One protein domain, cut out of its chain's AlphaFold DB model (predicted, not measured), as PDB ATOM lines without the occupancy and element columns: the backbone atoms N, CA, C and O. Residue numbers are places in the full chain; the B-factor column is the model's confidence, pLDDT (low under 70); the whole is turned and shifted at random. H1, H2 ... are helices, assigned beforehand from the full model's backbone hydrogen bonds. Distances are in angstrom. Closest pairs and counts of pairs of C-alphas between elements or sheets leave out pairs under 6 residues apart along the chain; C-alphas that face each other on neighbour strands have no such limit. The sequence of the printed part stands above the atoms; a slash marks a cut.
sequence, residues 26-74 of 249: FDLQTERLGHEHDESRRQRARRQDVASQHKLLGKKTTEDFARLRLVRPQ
ATOM      1  N   PHE A  26     -28.871 -16.680  13.734       59.81
ATOM      2  CA  PHE A  26     -27.686 -17.525  13.534       59.81
ATOM      3  C   PHE A  26     -26.867 -17.039  12.333       59.81
ATOM      4  O   PHE A  26     -25.641 -16.968  12.415       59.81
ATOM      5  N   ASP A  27     -27.552 -16.601  11.273       63.81
ATOM      6  CA  ASP A  27     -26.910 -16.110  10.054       63.81
ATOM      7  C   ASP A  27     -26.074 -14.847  10.324       63.81
ATOM      8  O   ASP A  27     -24.923 -14.785   9.900       63.81
ATOM      9  N   LEU A  28     -26.562 -13.918  11.158       63.69
ATOM     10  CA  LEU A  28     -25.820 -12.708  11.555       63.69
ATOM     11  C   LEU A  28     -24.521 -13.011  12.328       63.69
ATOM     12  O   LEU A  28     -23.511 -12.325  12.161       63.69
ATOM     13  N   GLN A  29     -24.519 -14.045  13.177       68.00
ATOM     14  CA  GLN A  29     -23.310 -14.455  13.903       68.00
ATOM     15  C   GLN A  29     -22.312 -15.150  12.974       68.00
ATOM     16  O   GLN A  29     -21.107 -14.904  13.061       68.00
ATOM     17  N   THR A  30     -22.805 -15.979  12.051       67.00
ATOM     18  CA  THR A  30     -21.955 -16.633  11.051       67.00
ATOM     19  C   THR A  30     -21.404 -15.662  10.010       67.00
ATOM     20  O   THR A  30     -20.270 -15.836   9.571       67.00
ATOM     21  N   GLU A  31     -22.143 -14.607   9.664       68.31
ATOM     22  CA  GLU A  31     -21.695 -13.554   8.751       68.31
ATOM     23  C   GLU A  31     -20.558 -12.735   9.375       68.31
ATOM     24  O   GLU A  31     -19.537 -12.498   8.727       68.31
ATOM     25  N   ARG A  32     -20.663 -12.409  10.671       72.50
ATOM     26  CA  ARG A  32     -19.582 -11.741  11.414       72.50
ATOM     27  C   ARG A  32     -18.308 -12.589  11.469       72.50
ATOM     28  O   ARG A  32     -17.222 -12.066  11.229       72.50
ATOM     29  N   LEU A  33     -18.439 -13.892  11.731       70.12
ATOM     30  CA  LEU A  33     -17.309 -14.832  11.709       70.12
ATOM     31  C   LEU A  33     -16.722 -15.001  10.297       70.12
ATOM     32  O   LEU A  33     -15.506 -15.111  10.139       70.12
ATOM     33  N   GLY A  34     -17.564 -14.992   9.260       76.38
ATOM     34  CA  GLY A  34     -17.133 -15.034   7.863       76.38
ATOM     35  C   GLY A  34     -16.301 -13.811   7.475       76.38
ATOM     36  O   GLY A  34     -15.229 -13.958   6.885       76.38
ATOM     37  N   HIS A  35     -16.746 -12.620   7.882       72.56
ATOM     38  CA  HIS A  35     -16.038 -11.370   7.616       72.56
ATOM     39  C   HIS A  35     -14.644 -11.349   8.260       72.56
ATOM     40  O   HIS A  35     -13.665 -11.014   7.595       72.56
ATOM     41  N   GLU A  36     -14.523 -11.785   9.517       80.31
ATOM     42  CA  GLU A  36     -13.238 -11.855  10.227       80.31
ATOM     43  C   GLU A  36     -12.267 -12.860   9.575       80.31
ATOM     44  O   GLU A  36     -11.076 -12.581   9.390       80.31
ATOM     45  N   HIS A  37     -12.772 -14.020   9.139       82.31
ATOM     46  CA  HIS A  37     -11.973 -14.999   8.399       82.31
ATOM     47  C   HIS A  37     -11.480 -14.465   7.049       82.31
ATOM     48  O   HIS A  37     -10.341 -14.745   6.648       82.31
ATOM     49  N   ASP A  38     -12.310 -13.706   6.343       85.19
ATOM     50  CA  ASP A  38     -11.950 -13.131   5.051       85.19
ATOM     51  C   ASP A  38     -10.979 -11.957   5.195       85.19
ATOM     52  O   ASP A  38     -10.028 -11.852   4.414       85.19
ATOM     53  N   GLU A  39     -11.122 -11.131   6.231       87.00
ATOM     54  CA  GLU A  39     -10.129 -10.115   6.588       87.00
ATOM     55  C   GLU A  39      -8.778 -10.739   6.937       87.00
ATOM     56  O   GLU A  39      -7.747 -10.315   6.405       87.00
ATOM     57  N   SER A  40      -8.772 -11.805   7.740       89.69
ATOM     58  CA  SER A  40      -7.555 -12.546   8.084       89.69
ATOM     59  C   SER A  40      -6.874 -13.135   6.842       89.69
ATOM     60  O   SER A  40      -5.655 -13.003   6.657       89.69
ATOM     61  N   ARG A  41      -7.653 -13.705   5.909       88.81
ATOM     62  CA  ARG A  41      -7.131 -14.187   4.618       88.81
ATOM     63  C   ARG A  41      -6.540 -13.062   3.776       88.81
ATOM     64  O   ARG A  41      -5.418 -13.209   3.280       88.81
ATOM     65  N   ARG A  42      -7.240 -11.933   3.648       88.75
ATOM     66  CA  ARG A  42      -6.750 -10.748   2.920       88.75
ATOM     67  C   ARG A  42      -5.468 -10.205   3.547       88.75
ATOM     68  O   ARG A  42      -4.530  -9.862   2.830       88.75
ATOM     69  N   GLN A  43      -5.381 -10.171   4.875       90.00
ATOM     70  CA  GLN A  43      -4.191  -9.700   5.578       90.00
ATOM     71  C   GLN A  43      -2.998 -10.642   5.372       90.00
ATOM     72  O   GLN A  43      -1.878 -10.176   5.148       90.00
ATOM     73  N   ARG A  44      -3.222 -11.962   5.381       90.44
ATOM     74  CA  ARG A  44      -2.179 -12.955   5.080       90.44
ATOM     75  C   ARG A  44      -1.675 -12.836   3.640       90.44
ATOM     76  O   ARG A  44      -0.462 -12.890   3.441       90.44
ATOM     77  N   ALA A  45      -2.571 -12.617   2.678       87.88
ATOM     78  CA  ALA A  45      -2.209 -12.381   1.279       87.88
ATOM     79  C   ALA A  45      -1.346 -11.117   1.128       87.88
ATOM     80  O   ALA A  45      -0.249 -11.190   0.585       87.88
ATOM     81  N   ARG A  46      -1.748  -9.993   1.742       88.06
ATOM     82  CA  ARG A  46      -0.951  -8.749   1.736       88.06
ATOM     83  C   ARG A  46       0.448  -8.939   2.323       88.06
ATOM     84  O   ARG A  46       1.421  -8.429   1.780       88.06
ATOM     85  N   ARG A  47       0.577  -9.689   3.425       89.62
ATOM     86  CA  ARG A  47       1.891  -9.993   4.022       89.62
ATOM     87  C   ARG A  47       2.762 -10.840   3.094       89.62
ATOM     88  O   ARG A  47       3.967 -10.616   3.037       89.62
ATOM     89  N   GLN A  48       2.171 -11.798   2.377       88.00
ATOM     90  CA  GLN A  48       2.889 -12.594   1.380       88.00
ATOM     91  C   GLN A  48       3.337 -11.745   0.191       88.00
ATOM     92  O   GLN A  48       4.490 -11.872  -0.217       88.00
ATOM     93  N   ASP A  49       2.490 -10.838  -0.294       83.62
ATOM     94  CA  ASP A  49       2.841  -9.922  -1.380       83.62
ATOM     95  C   ASP A  49       4.013  -9.025  -0.984       83.62
ATOM     96  O   ASP A  49       5.021  -9.002  -1.687       83.62
ATOM     97  N   VAL A  50       3.956  -8.379   0.184       83.31
ATOM     98  CA  VAL A  50       5.060  -7.544   0.689       83.31
ATOM     99  C   VAL A  50       6.342  -8.362   0.861       83.31
ATOM    100  O   VAL A  50       7.420  -7.924   0.461       83.31
ATOM    101  N   ALA A  51       6.244  -9.578   1.403       81.44
ATOM    102  CA  ALA A  51       7.399 -10.457   1.549       81.44
ATOM    103  C   ALA A  51       7.979 -10.886   0.191       81.44
ATOM    104  O   ALA A  51       9.198 -10.984   0.047       81.44
ATOM    105  N   SER A  52       7.130 -11.132  -0.811       77.75
ATOM    106  CA  SER A  52       7.559 -11.474  -2.170       77.75
ATOM    107  C   SER A  52       8.217 -10.286  -2.873       77.75
ATOM    108  O   SER A  52       9.276 -10.452  -3.477       77.75
ATOM    109  N   GLN A  53       7.674  -9.077  -2.700       76.94
ATOM    110  CA  GLN A  53       8.263  -7.839  -3.199       76.94
ATOM    111  C   GLN A  53       9.631  -7.599  -2.562       76.94
ATOM    112  O   GLN A  53      10.600  -7.373  -3.277       76.94
ATOM    113  N   HIS A  54       9.749  -7.741  -1.241       75.25
ATOM    114  CA  HIS A  54      11.026  -7.587  -0.541       75.25
ATOM    115  C   HIS A  54      12.055  -8.660  -0.948       75.25
ATOM    116  O   HIS A  54      13.247  -8.380  -1.035       75.25
ATOM    117  N   LYS A  55      11.616  -9.889  -1.257       77.31
ATOM    118  CA  LYS A  55      12.494 -10.930  -1.818       77.31
ATOM    119  C   LYS A  55      12.971 -10.599  -3.233       77.31
ATOM    120  O   LYS A  55      14.137 -10.834  -3.530       77.31
ATOM    121  N   LEU A  56      12.094 -10.071  -4.088       66.81
ATOM    122  CA  LEU A  56      12.414  -9.745  -5.483       66.81
ATOM    123  C   LEU A  56      13.285  -8.483  -5.601       66.81
ATOM    124  O   LEU A  56      14.207  -8.438  -6.409       66.81
ATOM    125  N   LEU A  57      13.000  -7.466  -4.787       68.88
ATOM    126  CA  LEU A  57      13.732  -6.196  -4.743       68.88
ATOM    127  C   LEU A  57      15.042  -6.322  -3.932       68.88
ATOM    128  O   LEU A  57      15.967  -5.527  -4.108       68.88
ATOM    129  N   GLY A  58      15.162  -7.349  -3.082       69.62
ATOM    130  CA  GLY A  58      16.286  -7.532  -2.164       69.62
ATOM    131  C   GLY A  58      16.296  -6.477  -1.049       69.62
ATOM    132  O   GLY A  58      15.280  -5.859  -0.753       69.62
ATOM    133  N   LYS A  59      17.466  -6.221  -0.439       72.62
ATOM    134  CA  LYS A  59      17.644  -5.128   0.548       72.62
ATOM    135  C   LYS A  59      17.531  -3.725  -0.066       72.62
ATOM    136  O   LYS A  59      17.663  -2.746   0.662       72.62
ATOM    137  N   LYS A  60      17.372  -3.619  -1.391       65.56
ATOM    138  CA  LYS A  60      17.274  -2.331  -2.069       65.56
ATOM    139  C   LYS A  60      15.893  -1.766  -1.804       65.56
ATOM    140  O   LYS A  60      14.884  -2.332  -2.229       65.56
ATOM    141  N   THR A  61      15.858  -0.682  -1.047       65.19
ATOM    142  CA  THR A  61      14.611  -0.015  -0.684       65.19
ATOM    143  C   THR A  61      13.941   0.539  -1.943       65.19
ATOM    144  O   THR A  61      14.577   0.732  -2.982       65.19
ATOM    145  N   THR A  62      12.642   0.830  -1.879       62.03
ATOM    146  CA  THR A  62      11.943   1.580  -2.940       62.03
ATOM    147  C   THR A  62      12.663   2.889  -3.293       62.03
ATOM    148  O   THR A  62      12.633   3.323  -4.441       62.03
ATOM    149  N   GLU A  63      13.392   3.462  -2.337       63.66
ATOM    150  CA  GLU A  63      14.266   4.626  -2.482       63.66
ATOM    151  C   GLU A  63      15.521   4.345  -3.333       63.66
ATOM    152  O   GLU A  63      15.920   5.170  -4.154       63.66
ATOM    153  N   ASP A  64      16.104   3.148  -3.246       64.06
ATOM    154  CA  ASP A  64      17.183   2.717  -4.145       64.06
ATOM    155  C   ASP A  64      16.683   2.501  -5.575       64.06
ATOM    156  O   ASP A  64      17.395   2.792  -6.540       64.06
ATOM    157  N   PHE A  65      15.438   2.045  -5.730       60.16
ATOM    158  CA  PHE A  65      14.787   1.990  -7.037       60.16
ATOM    159  C   PHE A  65      14.450   3.379  -7.572       60.16
ATOM    160  O   PHE A  65      14.563   3.573  -8.779       60.16
ATOM    161  N   ALA A  66      14.100   4.346  -6.720       61.41
ATOM    162  CA  ALA A  66      13.959   5.742  -7.129       61.41
ATOM    163  C   ALA A  66      15.302   6.303  -7.617       61.41
ATOM    164  O   ALA A  66      15.350   6.874  -8.702       61.41
ATOM    165  N   ARG A  67      16.408   6.033  -6.904       61.91
ATOM    166  CA  ARG A  67      17.773   6.392  -7.336       61.91
ATOM    167  C   ARG A  67      18.179   5.732  -8.660       61.91
ATOM    168  O   ARG A  67      18.796   6.380  -9.497       61.91
ATOM    169  N   LEU A  68      17.807   4.471  -8.886       59.72
ATOM    170  CA  LEU A  68      18.081   3.748 -10.139       59.72
ATOM    171  C   LEU A  68      17.159   4.161 -11.300       59.72
ATOM    172  O   LEU A  68      17.568   4.109 -12.459       59.72
ATOM    173  N   ARG A  69      15.915   4.554 -11.006       59.81
ATOM    174  CA  ARG A  69      14.942   5.064 -11.986       59.81
ATOM    175  C   ARG A  69      15.130   6.551 -12.293       59.81
ATOM    176  O   ARG A  69      14.535   7.030 -13.251       59.81
ATOM    177  N   LEU A  70      15.996   7.251 -11.556       55.44
ATOM    178  CA  LEU A  70      16.355   8.650 -11.794       55.44
ATOM    179  C   LEU A  70      17.382   8.858 -12.919       55.44
ATOM    180  O   LEU A  70      18.032   9.894 -12.966       55.44
ATOM    181  N   VAL A  71      17.540   7.904 -13.834       55.06
ATOM    182  CA  VAL A  71      18.189   8.196 -15.115       55.06
ATOM    183  C   VAL A  71      17.072   8.310 -16.133       55.06
ATOM    184  O   VAL A  71      16.591   7.296 -16.654       55.06
ATOM    185  N   ARG A  72      16.618   9.543 -16.391       58.94
ATOM    186  CA  ARG A  72      15.666   9.782 -17.477       58.94
ATOM    187  C   ARG A  72      16.308   9.254 -18.765       58.94
ATOM    188  O   ARG A  72      17.528   9.339 -18.914       58.94
ATOM    189  N   PRO A  73      15.543   8.726 -19.731       57.50
ATOM    190  CA  PRO A  73      16.102   8.310 -21.019       57.50
ATOM    191  C   PRO A  73      16.958   9.401 -21.693       57.50
ATOM    192  O   PRO A  73      17.922   9.083 -22.381       57.50
ATOM    193  N   GLN A  74      16.654  10.675 -21.422       57.47
ATOM    194  CA  GLN A  74      17.414  11.854 -21.852       57.47
ATOM    195  C   GLN A  74      18.819  11.943 -21.215       57.47
ATOM    196  O   GLN A  74      19.769  12.324 -21.893       57.47
TER     197      GLN A  74
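What this domain is: This is residues 26 to 74 of the 249 residues of an uncharacterized protein of Pythium brassicum (UniProt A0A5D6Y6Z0). One long helix, H1, makes most of the length, and after a tight link a short helix, H2, follows near its far end, with residues 70 to 74 trailing outward beyond it. The two helices do not fold back on each other, and there is no core. The printed part has 49 residues with two named helices, H1 then H2, and no named strand; the class is all helix. It is extended, with a radius of gyration of the C-alphas of 19.1 A and spans of 64 by 21 by 12 A.

How they stand to each other: H1, residues 26 to 57, and H2, residues 62 to 69, are apart, with no C-alpha of the one within 8 A of the other. Residues 26 to 53 of H1 stand free, as do residues 66 to 74, of which 66 to 69 belong to H2. In H1 and H2 every O i to N i+4 pair is within hydrogen-bond range.

Where its parts are: H1 begins at C-alpha 26 (-27.686, -17.525, 13.534) and measures 46.7 A from first to last C-alpha. H2 measures 10.1 A and ends at C-alpha 69 (14.942, 5.064, -11.986).

The domain as a whole: The C-alphas of Phe 26 and Gln 74, the two farthest apart, are 64.4 A apart, and the outline is only just a rod. The printed part has no cut. pLDDT is under 70 at residues 26 to 31, 56 to 58 and 60 to 74.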